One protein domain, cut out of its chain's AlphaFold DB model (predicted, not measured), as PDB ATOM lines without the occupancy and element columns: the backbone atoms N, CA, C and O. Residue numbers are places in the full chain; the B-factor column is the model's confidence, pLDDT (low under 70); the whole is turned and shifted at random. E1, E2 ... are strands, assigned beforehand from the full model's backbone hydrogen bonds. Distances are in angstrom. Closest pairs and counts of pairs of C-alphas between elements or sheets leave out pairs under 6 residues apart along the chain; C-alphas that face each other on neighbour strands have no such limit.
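Overview. This is residues 9 to 105 of the 118 residues of an uncharacterized protein of Acidobacteria bacterium (UniProt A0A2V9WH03). What shape is this? One strongly twisted sheet is rolled into a small, flattened barrel, running from edge strand E1 round to edge strand E7, which comes back near E1 without pairing with it. The sharply bent hairpin of E3 and E4 makes the fold of this wall. What is it built of? The 97 printed residues have no named helix and eight strands, E1 to E8, in an antiparallel, branched sheet, all strand in class; E3, E4 and E5 form a meander, each strand the antiparallel neighbour of the one before. How large is it? It is compact, with a radius of gyration of the C-alphas of 12.8 A and spans of 36 by 33 by 20 A.

Along the chain. Where are the longest strands? E4 is residues 45 to 60, 24.2 A long, E5 63 to 70, 23.0 A, and E3 27 to 38, 20.2 A. Where are the others? E1 is residues 9 to 11, from C-alpha 9 at (279.398, 168.059, 152.905), E2 14 to 19, E6 82 to 85, E7 88 to 91, and E8 97 to 102, ending at C-alpha 102 at (274.557, 167.874, 144.364).

Arrangement. What is beside E4? E4 bends by 126 degrees at residue 51, and E3 by 110 degrees at residue 32. E3 lies on one side of E4 (N 34 and O 48, 2.8 A), E5 (N 56 and O 67, 2.8 A) and E6 (N 47 and O 84, 3.0 A) on the other side. What follows outward? E8 is a neighbour of E5 (N 68 and O 99, 2.8 A) and of E2 (N 17 and O 100, 2.9 A). E1 and E2 form a hairpin (N 11 and O 14, 2.9 A), as do E6 and E7 (N 83 and O 91, 2.8 A). How near do E1 and E7 come? Their closest C-alphas, of Gln 11 and His 88, are 6.5 A apart.

Size, cuts and confidence. Is the printed part whole? It has no cut, and its farthest C-alphas, of Gly 61 and Ser 77, are 39.3 A apart. Which link is long? That from E5 to E6, with 11 residues between them. Where is confidence low? The pLDDT is under 70 at residues 40 to 43, 62 to 63 and 73 to 79.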
ATOM      1  N   LEU A   9     278.160 168.827 153.016       93.56
ATOM      2  CA  LEU A   9     279.398 168.059 152.905       93.56
ATOM      3  C   LEU A   9     279.765 167.968 151.428       93.56
ATOM      4  O   LEU A   9     278.873 167.841 150.595       93.56
ATOM      5  N   TYR A  10     281.052 168.016 151.110       92.06
ATOM      6  CA  TYR A  10     281.534 167.952 149.735       92.06
ATOM      7  C   TYR A  10     282.713 166.993 149.638       92.06
ATOM      8  O   TYR A  10     283.527 166.916 150.558       92.06
ATOM      9  N   GLN A  11     282.789 166.283 148.520       88.25
ATOM     10  CA  GLN A  11     283.918 165.460 148.127       88.25
ATOM     11  C   GLN A  11     284.061 165.595 146.611       88.25
ATOM     12  O   GLN A  11     283.230 165.065 145.881       88.25
ATOM     13  N   GLY A  12     285.077 166.329 146.151       86.88
ATOM     14  CA  GLY A  12     285.245 166.605 144.723       86.88
ATOM     15  C   GLY A  12     284.037 167.337 144.133       86.88
ATOM     16  O   GLY A  12     283.616 168.378 144.648       86.88
ATOM     17  N   ASP A  13     283.473 166.769 143.073       85.44
ATOM     18  CA  ASP A  13     282.307 167.270 142.343       85.44
ATOM     19  C   ASP A  13     280.954 166.832 142.959       85.44
ATOM     20  O   ASP A  13     279.883 167.281 142.523       85.44
ATOM     21  N   ILE A  14     280.987 166.008 144.014       90.19
ATOM     22  CA  ILE A  14     279.820 165.573 144.781       90.19
ATOM     23  C   ILE A  14     279.606 166.446 146.017       90.19
ATOM     24  O   ILE A  14     280.487 166.639 146.855       90.19
ATOM     25  N   GLY A  15     278.364 166.903 146.194       92.75
ATOM     26  CA  GLY A  15     277.884 167.526 147.426       92.75
ATOM     27  C   GLY A  15     276.717 166.769 148.057       92.75
ATOM     28  O   GLY A  15     275.851 166.238 147.366       92.75
ATOM     29  N   LEU A  16     276.643 166.767 149.384       94.81
ATOM     30  CA  LEU A  16     275.508 166.291 150.169       94.81
ATOM     31  C   LEU A  16     274.916 167.465 150.944       94.81
ATOM     32  O   LEU A  16     275.522 167.985 151.881       94.81
ATOM     33  N   LEU A  17     273.716 167.876 150.546       95.69
ATOM     34  CA  LEU A  17     272.959 168.952 151.175       95.69
ATOM     35  C   LEU A  17     271.851 168.355 152.034       95.69
ATOM     36  O   LEU A  17     270.921 167.755 151.497       95.69
ATOM     37  N   GLU A  18     271.914 168.540 153.348       95.12
ATOM     38  CA  GLU A  18     270.887 168.027 154.255       95.12
ATOM     39  C   GLU A  18     269.503 168.605 153.925       95.12
ATOM     40  O   GLU A  18     269.334 169.813 153.743       95.12
ATOM     41  N   VAL A  19     268.493 167.742 153.885       94.69
ATOM     42  CA  VAL A  19     267.084 168.101 153.721       94.69
ATOM     43  C   VAL A  19     266.250 167.452 154.818       94.69
ATOM     44  O   VAL A  19     266.595 166.407 155.358       94.69
ATOM     45  N   THR A  20     265.122 168.072 155.157       93.56
ATOM     46  CA  THR A  20     264.280 167.616 156.272       93.56
ATOM     47  C   THR A  20     263.424 166.400 155.938       93.56
ATOM     48  O   THR A  20     262.992 165.698 156.846       93.56
ATOM     49  N   LYS A  21     263.137 166.162 154.654       93.56
ATOM     50  CA  LYS A  21     262.325 165.036 154.185       93.56
ATOM     51  C   LYS A  21     262.604 164.710 152.722       93.56
ATOM     52  O   LYS A  21     262.958 165.601 151.946       93.56
ATOM     53  N   LEU A  22     262.366 163.455 152.344       94.06
ATOM     54  CA  LEU A  22     262.297 163.058 150.942       94.06
ATOM     55  C   LEU A  22     261.109 163.760 150.263       94.06
ATOM     56  O   LEU A  22     260.045 163.918 150.874       94.06
ATOM     57  N   PRO A  23     261.262 164.204 149.008       92.88
ATOM     58  CA  PRO A  23     260.146 164.762 148.261       92.88
ATOM     59  C   PRO A  23     259.133 163.673 147.888       92.88
ATOM     60  O   PRO A  23     259.481 162.507 147.692       92.88
ATOM     61  N   GLN A  24     257.865 164.067 147.745       93.00
ATOM     62  CA  GLN A  24     256.817 163.169 147.264       93.00
ATOM     63  C   GLN A  24     257.177 162.632 145.871       93.00
ATOM     64  O   GLN A  24     257.620 163.389 145.007       93.00
ATOM     65  N   GLY A  25     256.983 161.329 145.663       91.88
ATOM     66  CA  GLY A  25     257.301 160.661 144.398       91.88
ATOM     67  C   GLY A  25     258.766 160.247 144.240       91.88
ATOM     68  O   GLY A  25     259.122 159.717 143.191       91.88
ATOM     69  N   ALA A  26     259.618 160.459 145.253       94.44
ATOM     70  CA  ALA A  26     260.963 159.892 145.264       94.44
ATOM     71  C   ALA A  26     260.887 158.358 145.252       94.44
ATOM     72  O   ALA A  26     260.268 157.748 146.125       94.44
ATOM     73  N   ARG A  27     261.520 157.734 144.258       94.88
ATOM     74  CA  ARG A  27     261.541 156.282 144.079       94.88
ATOM     75  C   ARG A  27     262.864 155.722 144.576       94.88
ATOM     76  O   ARG A  27     263.912 156.200 144.152       94.88
ATOM     77  N   LEU A  28     262.815 154.700 145.426       94.75
ATOM     78  CA  LEU A  28     264.004 153.952 145.836       94.75
ATOM     79  C   LEU A  28     264.651 153.291 144.609       94.75
ATOM     80  O   LEU A  28     263.957 152.670 143.797       94.75
ATOM     81  N   VAL A  29     265.968 153.443 144.468       93.19
ATOM     82  CA  VAL A  29     266.735 152.864 143.356       93.19
ATOM     83  C   VAL A  29     267.819 151.896 143.808       93.19
ATOM     84  O   VAL A  29     268.132 150.982 143.058       93.19
ATOM     85  N   GLU A  30     268.385 152.079 145.002       91.69
ATOM     86  CA  GLU A  30     269.544 151.310 145.462       91.69
ATOM     87  C   GLU A  30     269.675 151.387 146.992       91.69
ATOM     88  O   GLU A  30     269.239 152.366 147.603       91.69
ATOM     89  N   THR A  31     270.258 150.362 147.615       91.25
ATOM     90  CA  THR A  31     270.460 150.267 149.071       91.25
ATOM     91  C   THR A  31     271.824 149.668 149.397       91.25
ATOM     92  O   THR A  31     272.343 148.853 148.634       91.25
ATOM     93  N   GLY A  32     272.385 149.991 150.560       85.00
ATOM     94  CA  GLY A  32     273.621 149.390 151.061       85.00
ATOM     95  C   GLY A  32     274.872 150.010 150.446       85.00
ATOM     96  O   GLY A  32     275.613 150.715 151.120       85.00
ATOM     97  N   ARG A  33     275.121 149.773 149.159       87.81
ATOM     98  CA  ARG A  33     276.230 150.380 148.410       87.81
ATOM     99  C   ARG A  33     275.644 151.160 147.251       87.81
ATOM    100  O   ARG A  33     275.028 150.562 146.382       87.81
ATOM    101  N   THR A  34     275.862 152.469 147.238       87.94
ATOM    102  CA  THR A  34     275.310 153.350 146.220       87.94
ATOM    103  C   THR A  34     276.375 154.124 145.473       87.94
ATOM    104  O   THR A  34     277.218 154.780 146.079       87.94
ATOM    105  N   VAL A  35     276.275 154.127 144.144       89.00
ATOM    106  CA  VAL A  35     277.123 154.967 143.291       89.00
ATOM    107  C   VAL A  35     276.487 156.349 143.122       89.00
ATOM    108  O   VAL A  35     275.444 156.502 142.483       89.00
ATOM    109  N   LEU A  36     277.109 157.378 143.694       88.38
ATOM    110  CA  LEU A  36     276.693 158.772 143.557       88.38
ATOM    111  C   LEU A  36     277.200 159.412 142.274       88.38
ATOM    112  O   LEU A  36     276.458 160.182 141.694       88.38
ATOM    113  N   ALA A  37     278.378 159.091 141.769       85.88
ATOM    114  CA  ALA A  37     278.815 159.506 140.438       85.88
ATOM    115  C   ALA A  37     279.789 158.478 139.876       85.88
ATOM    116  O   ALA A  37     280.477 157.794 140.633       85.88
ATOM    117  N   TYR A  38     279.782 158.351 138.551       79.81
ATOM    118  CA  TYR A  38     280.739 157.538 137.815       79.81
ATOM    119  C   TYR A  38     281.822 158.471 137.272       79.81
ATOM    120  O   TYR A  38     281.460 159.480 136.663       79.81
ATOM    121  N   GLY A  39     283.094 158.123 137.465       70.00
ATOM    122  CA  GLY A  39     284.209 158.850 136.866       70.00
ATOM    123  C   GLY A  39     284.410 158.573 135.367       70.00
ATOM    124  O   GLY A  39     284.108 157.475 134.891       70.00
ATOM    125  N   GLU A  40     284.903 159.569 134.625       60.31
ATOM    126  CA  GLU A  40     285.108 159.675 133.179       60.31
ATOM    127  C   GLU A  40     286.268 158.829 132.662       60.31
ATOM    128  O   GLU A  40     286.192 158.356 131.528       60.31
ATOM    129  N   SER A  41     287.337 158.616 133.439       57.03
ATOM    130  CA  SER A  41     288.587 158.070 132.867       57.03
ATOM    131  C   SER A  41     289.264 156.938 133.641       57.03
ATOM    132  O   SER A  41     289.903 156.088 133.021       57.03
ATOM    133  N   SER A  42     289.104 156.853 134.961       56.62
ATOM    134  CA  SER A  42     289.784 155.850 135.800       56.62
ATOM    135  C   SER A  42     288.895 154.671 136.220       56.62
ATOM    136  O   SER A  42     289.388 153.689 136.771       56.62
ATOM    137  N   GLY A  43     287.579 154.740 135.971       59.72
ATOM    138  CA  GLY A  43     286.614 153.768 136.503       59.72
ATOM    139  C   GLY A  43     286.387 153.904 138.014       59.72
ATOM    140  O   GLY A  43     285.728 153.058 138.618       59.72
ATOM    141  N   HIS A  44     286.914 154.962 138.631       71.12
ATOM    142  CA  HIS A  44     286.649 155.297 140.018       71.12
ATOM    143  C   HIS A  44     285.264 155.940 140.157       71.12
ATOM    144  O   HIS A  44     284.725 156.537 139.225       71.12
ATOM    145  N   HIS A  45     284.602 155.695 141.282       83.81
ATOM    146  CA  HIS A  45     283.214 156.087 141.502       83.81
ATOM    147  C   HIS A  45     283.101 156.747 142.862       83.81
ATOM    148  O   HIS A  45     283.661 156.240 143.835       83.81
ATOM    149  N   HIS A  46     282.325 157.821 142.951       87.19
ATOM    150  CA  HIS A  46     281.890 158.329 144.241       87.19
ATOM    151  C   HIS A  46     280.892 157.341 144.821       87.19
ATOM    152  O   HIS A  46     279.745 157.272 144.370       87.19
ATOM    153  N   VAL A  47     281.322 156.551 145.798       90.44
ATOM    154  CA  VAL A  47     280.489 155.512 146.399       90.44
ATOM    155  C   VAL A  47     280.139 155.905 147.817       90.44
ATOM    156  O   VAL A  47     281.015 156.123 148.644       90.44
ATOM    157  N   LEU A  48     278.841 155.942 148.107       89.94
ATOM    158  CA  LEU A  48     278.331 155.996 149.466       89.94
ATOM    159  C   LEU A  48     277.921 154.585 149.883       89.94
ATOM    160  O   LEU A  48     277.030 154.006 149.261       89.94
ATOM    161  N   HIS A  49     278.537 154.027 150.923       87.44
ATOM    162  CA  HIS A  49     278.205 152.679 151.384       87.44
ATOM    163  C   HIS A  49     277.980 152.581 152.898       87.44
ATOM    164  O   HIS A  49     278.594 153.280 153.702       87.44
ATOM    165  N   GLY A  50     277.069 151.684 153.271       83.19
ATOM    166  CA  GLY A  50     276.668 151.333 154.627       83.19
ATOM    167  C   GLY A  50     275.293 150.659 154.641       83.19
ATOM    168  O   GLY A  50     274.430 150.988 153.835       83.19
ATOM    169  N   SER A  51     275.063 149.734 155.573       80.88
ATOM    170  CA  SER A  51     273.812 148.953 155.680       80.88
ATOM    171  C   SER A  51     272.541 149.821 155.783       80.88
ATOM    172  O   SER A  51     271.469 149.408 155.351       80.88
ATOM    173  N   GLY A  52     272.666 151.043 156.313       86.94
ATOM    174  CA  GLY A  52     271.596 152.035 156.438       86.94
ATOM    175  C   GLY A  52     271.489 153.043 155.291       86.94
ATOM    176  O   GLY A  52     270.775 154.032 155.446       86.94
ATOM    177  N   VAL A  53     272.216 152.861 154.188       91.50
ATOM    178  CA  VAL A  53     272.198 153.785 153.043       91.50
ATOM    179  C   VAL A  53     271.103 153.379 152.065       91.50
ATOM    180  O   VAL A  53     271.054 152.236 151.623       91.50
ATOM    181  N   SER A  54     270.249 154.328 151.690       93.94
ATOM    182  CA  SER A  54     269.235 154.161 150.643       93.94
ATOM    183  C   SER A  54     269.274 155.337 149.679       93.94
ATOM    184  O   SER A  54     269.255 156.493 150.102       93.94
ATOM    185  N   ARG A  55     269.313 155.066 148.374       95.12
ATOM    186  CA  ARG A  55     269.282 156.090 147.328       95.12
ATOM    187  C   ARG A  55     267.920 156.155 146.675       95.12
ATOM    188  O   ARG A  55     267.348 155.145 146.274       95.12
ATOM    189  N   TYR A  56     267.462 157.380 146.475       95.56
ATOM    190  CA  TYR A  56     266.205 157.690 145.824       95.56
ATOM    191  C   TYR A  56     266.437 158.592 144.626       95.56
ATOM    192  O   TYR A  56     267.343 159.427 144.624       95.56
ATOM    193  N   GLU A  57     265.573 158.471 143.630       93.75
ATOM    194  CA  GLU A  57     265.534 159.370 142.487       93.75
ATOM    195  C   GLU A  57     264.143 159.962 142.320       93.75
ATOM    196  O   GLU A  57     263.125 159.294 142.502       93.75
ATOM    197  N   LEU A  58     264.109 161.240 141.966       91.19
ATOM    198  CA  LEU A  58     262.905 161.955 141.591       91.19
ATOM    199  C   LEU A  58     263.136 162.590 140.224       91.19
ATOM    200  O   LEU A  58     264.080 163.365 140.049       91.19
ATOM    201  N   ALA A  59     262.249 162.300 139.278       83.94
ATOM    202  CA  ALA A  59     262.187 163.053 138.037       83.94
ATOM    203  C   ALA A  59     261.583 164.433 138.330       83.94
ATOM    204  O   ALA A  59     260.474 164.535 138.858       83.94
ATOM    205  N   LYS A  60     262.311 165.503 138.009       73.00
ATOM    206  CA  LYS A  60     261.816 166.877 138.120       73.00
ATOM    207  C   LYS A  60     262.032 167.584 136.789       73.00
ATOM    208  O   LYS A  60     263.156 167.930 136.436       73.00
ATOM    209  N   GLY A  61     260.946 167.792 136.043       73.62
ATOM    210  CA  GLY A  61     261.054 168.188 134.642       73.62
ATOM    211  C   GLY A  61     261.755 167.078 133.863       73.62
ATOM    212  O   GLY A  61     261.299 165.940 133.890       73.62
ATOM    213  N   ALA A  62     262.881 167.392 133.234       62.41
ATOM    214  CA  ALA A  62     263.688 166.407 132.519       62.41
ATOM    215  C   ALA A  62     265.033 166.088 133.200       62.41
ATOM    216  O   ALA A  62     265.871 165.396 132.627       62.41
ATOM    217  N   GLU A  63     265.233 166.556 134.434       67.44
ATOM    218  CA  GLU A  63     266.389 166.203 135.254       67.44
ATOM    219  C   GLU A  63     266.031 165.089 136.242       67.44
ATOM    220  O   GLU A  63     264.979 165.108 136.891       67.44
ATOM    221  N   LEU A  64     266.950 164.138 136.420       78.25
ATOM    222  CA  LEU A  64     266.922 163.232 137.563       78.25
ATOM    223  C   LEU A  64     267.602 163.921 138.747       78.25
ATOM    224  O   LEU A  64     268.772 164.309 138.660       78.25
ATOM    225  N   VAL A  65     266.894 164.043 139.865       88.38
ATOM    226  CA  VAL A  65     267.445 164.509 141.142       88.38
ATOM    227  C   VAL A  65     267.597 163.306 142.060       88.38
ATOM    228  O   VAL A  65     266.627 162.585 142.284       88.38
ATOM    229  N   SER A  66     268.797 163.089 142.599       92.94
ATOM    230  CA  SER A  66     269.041 161.997 143.545       92.94
ATOM    231  C   SER A  66     269.104 162.484 144.989       92.94
ATOM    232  O   SER A  66     269.639 163.557 145.279       92.94
ATOM    233  N   TYR A  67     268.601 161.650 145.888       95.50
ATOM    234  CA  TYR A  67     268.659 161.821 147.331       95.50
ATOM    235  C   TYR A  67     269.267 160.570 147.953       95.50
ATOM    236  O   TYR A  67     269.129 159.479 147.399       95.50
ATOM    237  N   VAL A  68     269.905 160.725 149.105       94.94
ATOM    238  CA  VAL A  68     270.341 159.610 149.940       94.94
ATOM    239  C   VAL A  68     269.780 159.768 151.338       94.94
ATOM    240  O   VAL A  68     269.853 160.840 151.933       94.94
ATOM    241  N   GLU A  69     269.202 158.698 151.853       94.31
ATOM    242  CA  GLU A  69     268.878 158.553 153.260       94.31
ATOM    243  C   GLU A  69     269.967 157.714 153.912       94.31
ATOM    244  O   GLU A  69     270.384 156.687 153.375       94.31
ATOM    245  N   ILE A  70     270.442 158.181 155.062       91.50
ATOM    246  CA  ILE A  70     271.411 157.465 155.880       91.50
ATOM    247  C   ILE A  70     270.732 157.230 157.218       91.50
ATOM    248  O   ILE A  70     270.606 158.152 158.027       91.50
ATOM    249  N   ALA A  71     270.268 156.006 157.451       86.19
ATOM    250  CA  ALA A  71     269.748 155.600 158.748       86.19
ATOM    251  C   ALA A  71     270.848 155.706 159.822       86.19
ATOM    252  O   ALA A  71     272.036 155.763 159.516       86.19
ATOM    253  N   GLN A  72     270.477 155.698 161.104       78.56
ATOM    254  CA  GLN A  72     271.471 155.629 162.190       78.56
ATOM    255  C   GLN A  72     272.189 154.266 162.282       78.56
ATOM    256  O   GLN A  72     272.992 154.055 163.186       78.56
ATOM    257  N   ALA A  73     271.894 153.339 161.367       62.31
ATOM    258  CA  ALA A  73     272.494 152.016 161.335       62.31
ATOM    259  C   ALA A  73     273.989 152.083 160.979       62.31
ATOM    260  O   ALA A  73     274.415 152.860 160.122       62.31
ATOM    261  N   LEU A  74     274.770 151.236 161.648       64.25
ATOM    262  CA  LEU A  74     276.194 151.042 161.390       64.25
ATOM    263  C   LEU A  74     276.378 150.091 160.201       64.25
ATOM    264  O   LEU A  74     275.621 149.132 160.052       64.25
ATOM    265  N   ASN A  75     277.386 150.333 159.367       62.03
ATOM    266  CA  ASN A  75     277.824 149.390 158.342       62.03
ATOM    267  C   ASN A  75     278.440 148.121 158.969       62.03
ATOM    268  O   ASN A  75     278.624 148.044 160.182       62.03
ATOM    269  N   ASP A  76     278.784 147.135 158.138       59.34
ATOM    270  CA  ASP A  76     279.309 145.832 158.584       59.34
ATOM    271  C   ASP A  76     280.619 145.933 159.394       59.34
ATOM    272  O   ASP A  76     280.969 145.017 160.134       59.34
ATOM    273  N   SER A  77     281.338 147.056 159.294       59.94
ATOM    274  CA  SER A  77     282.556 147.356 160.061       59.94
ATOM    275  C   SER A  77     282.296 148.184 161.326       59.94
ATOM    276  O   SER A  77     283.240 148.634 161.972       59.94
ATOM    277  N   GLY A  78     281.032 148.426 161.686       61.12
ATOM    278  CA  GLY A  78     280.660 149.251 162.835       61.12
ATOM    279  C   GLY A  78     280.844 150.759 162.619       61.12
ATOM    280  O   GLY A  78     280.696 151.525 163.568       61.12
ATOM    281  N   ALA A  79     281.152 151.204 161.396       59.94
ATOM    282  CA  ALA A  79     281.280 152.616 161.039       59.94
ATOM    283  C   ALA A  79     279.964 153.166 160.459       59.94
ATOM    284  O   ALA A  79     279.127 152.420 159.952       59.94
ATOM    285  N   LEU A  80     279.752 154.484 160.529       73.62
ATOM    286  CA  LEU A  80     278.627 155.115 159.820       73.62
ATOM    287  C   LEU A  80     278.880 155.086 158.303       73.62
ATOM    288  O   LEU A  80     279.954 154.686 157.858       73.62
ATOM    289  N   ALA A  81     277.894 155.505 157.506       83.06
ATOM    290  CA  ALA A  81     278.040 155.565 156.055       83.06
ATOM    291  C   ALA A  81     279.307 156.329 155.634       83.06
ATOM    292  O   ALA A  81     279.604 157.395 156.178       83.06
ATOM    293  N   LEU A  82     280.030 155.778 154.659       87.62
ATOM    294  CA  LEU A  82     281.274 156.338 154.139       87.62
ATOM    295  C   LEU A  82     281.079 156.722 152.679       87.62
ATOM    296  O   LEU A  82     280.595 155.917 151.882       87.62
ATOM    297  N   LEU A  83     281.417 157.968 152.359       88.69
ATOM    298  CA  LEU A  83     281.502 158.491 151.007       88.69
ATOM    299  C   LEU A  83     282.969 158.453 150.575       88.69
ATOM    300  O   LEU A  83     283.801 159.196 151.100       88.69
ATOM    301  N   GLU A  84     283.272 157.584 149.623       88.81
ATOM    302  CA  GLU A  84     284.627 157.274 149.186       88.81
ATOM    303  C   GLU A  84     284.819 157.607 147.709       88.81
ATOM    304  O   GLU A  84     283.955 157.334 146.874       88.81
ATOM    305  N   HIS A  85     285.988 158.165 147.412       84.44
ATOM    306  CA  HIS A  85     286.533 158.296 146.071       84.44
ATOM    307  C   HIS A  85     288.058 158.146 146.179       84.44
ATOM    308  O   HIS A  85     288.633 158.765 147.075       84.44
ATOM    309  N   PRO A  86     288.741 157.363 145.326       82.44
ATOM    310  CA  PRO A  86     290.187 157.123 145.427       82.44
ATOM    311  C   PRO A  86     291.056 158.386 145.426       82.44
ATOM    312  O   PRO A  86     292.150 158.381 145.983       82.44
ATOM    313  N   GLU A  87     290.569 159.469 144.823       81.94
ATOM    314  CA  GLU A  87     291.300 160.734 144.681       81.94
ATOM    315  C   GLU A  87     290.974 161.744 145.789       81.94
ATOM    316  O   GLU A  87     291.539 162.840 145.841       81.94
ATOM    317  N   HIS A  88     290.063 161.399 146.703       82.50
ATOM    318  CA  HIS A  88     289.598 162.301 147.746       82.50
ATOM    319  C   HIS A  88     289.614 161.646 149.119       82.50
ATOM    320  O   HIS A  88     289.479 160.438 149.282       82.50
ATOM    321  N   THR A  89     289.724 162.476 150.153       88.44
ATOM    322  CA  THR A  89     289.554 162.000 151.524       88.44
ATOM    323  C   THR A  89     288.139 161.452 151.714       88.44
ATOM    324  O   THR A  89     287.158 162.070 151.285       88.44
ATOM    325  N   THR A  90     288.032 160.297 152.373       90.19
ATOM    326  CA  THR A  90     286.747 159.718 152.769       90.19
ATOM    327  C   THR A  90     285.974 160.698 153.644       90.19
ATOM    328  O   THR A  90     286.497 161.241 154.619       90.19
ATOM    329  N   VAL A  91     284.705 160.909 153.308       90.75
ATOM    330  CA  VAL A  91     283.775 161.719 154.095       90.75
ATOM    331  C   VAL A  91     282.819 160.783 154.822       90.75
ATOM    332  O   VAL A  91     282.339 159.816 154.243       90.75
ATOM    333  N   GLN A  92     282.506 161.082 156.082       91.19
ATOM    334  CA  GLN A  92     281.542 160.322 156.880       91.19
ATOM    335  C   GLN A  92     280.310 161.191 157.167       91.19
ATOM    336  O   GLN A  92     280.311 161.968 158.129       91.19
ATOM    337  N   PRO A  93     279.256 161.124 156.332       89.31
ATOM    338  CA  PRO A  93     278.046 161.886 156.579       89.31
ATOM    339  C   PRO A  93     277.335 161.403 157.852       89.31
ATOM    340  O   PRO A  93     277.201 160.194 158.064       89.31
ATOM    341  N   PRO A  94     276.825 162.314 158.703       89.44
ATOM    342  CA  PRO A  94     276.050 161.917 159.871       89.44
ATOM    343  C   PRO A  94     274.791 161.125 159.490       89.44
ATOM    344  O   PRO A  94     274.052 161.523 158.585       89.44
ATOM    345  N   GLY A  95     274.534 160.039 160.222       89.62
ATOM    346  CA  GLY A  95     273.318 159.238 160.085       89.62
ATOM    347  C   GLY A  95     272.081 159.880 160.723       89.62
ATOM    348  O   GLY A  95     272.155 160.905 161.403       89.62
ATOM    349  N   GLY A  96     270.928 159.254 160.492       89.56
ATOM    350  CA  GLY A  96     269.609 159.765 160.870       89.56
ATOM    351  C   GLY A  96     269.165 160.971 160.040       89.56
ATOM    352  O   GLY A  96     268.422 161.810 160.545       89.56
ATOM    353  N   ARG A  97     269.678 161.107 158.811       92.62
ATOM    354  CA  ARG A  97     269.503 162.298 157.969       92.62
ATOM    355  C   ARG A  97     269.277 161.930 156.509       92.62
ATOM    356  O   ARG A  97     269.667 160.857 156.050       92.62
ATOM    357  N   ILE A  98     268.675 162.867 155.783       94.50
ATOM    358  CA  ILE A  98     268.437 162.778 154.344       94.50
ATOM    359  C   ILE A  98     269.237 163.886 153.675       94.50
ATOM    360  O   ILE A  98     269.240 165.029 154.132       94.50
ATOM    361  N   TYR A  99     269.886 163.562 152.567       95.75
ATOM    362  CA  TYR A  99     270.685 164.498 151.798       95.75
ATOM    363  C   TYR A  99     270.212 164.529 150.351       95.75
ATOM    364  O   TYR A  99     270.012 163.494 149.718       95.75
ATOM    365  N   LYS A 100     270.071 165.732 149.798       95.88
ATOM    366  CA  LYS A 100     270.049 165.936 148.352       95.88
ATOM    367  C   LYS A 100     271.481 165.819 147.841       95.88
ATOM    368  O   LYS A 100     272.372 166.496 148.352       95.88
ATOM    369  N   VAL A 101     271.678 165.003 146.812       94.12
ATOM    370  CA  VAL A 101     272.969 164.889 146.135       94.12
ATOM    371  C   VAL A 101     273.087 166.038 145.135       94.12
ATOM    372  O   VAL A 101     272.236 166.207 144.258       94.12
ATOM    373  N   LEU A 102     274.127 166.842 145.295       91.50
ATOM    374  CA  LEU A 102     274.557 167.874 144.364       91.50
ATOM    375  C   LEU A 102     275.663 167.282 143.488       91.50
ATOM    376  O   LEU A 102     276.502 166.542 143.996       91.50
ATOM    377  N   ARG A 103     275.633 167.580 142.191       87.88
ATOM    378  CA  ARG A 103     276.622 167.123 141.206       87.88
ATOM    379  C   ARG A 103     276.944 168.251 140.244       87.88
ATOM    380  O   ARG A 103     276.178 169.218 140.170       87.88
ATOM    381  N   GLN A 104     278.004 168.087 139.466       83.88
ATOM    382  CA  GLN A 104     278.303 168.979 138.359       83.88
ATOM    383  C   GLN A 104     277.361 168.745 137.165       83.88
ATOM    384  O   GLN A 104     277.032 167.615 136.792       83.88
ATOM    385  N   TYR A 105     276.922 169.842 136.550       83.75
ATOM    386  CA  TYR A 105     276.115 169.830 135.335       83.75
ATOM    387  C   TYR A 105     276.721 170.783 134.311       83.75
ATOM    388  O   TYR A 105     277.097 171.908 134.636       83.75
TER     389      TYR A 105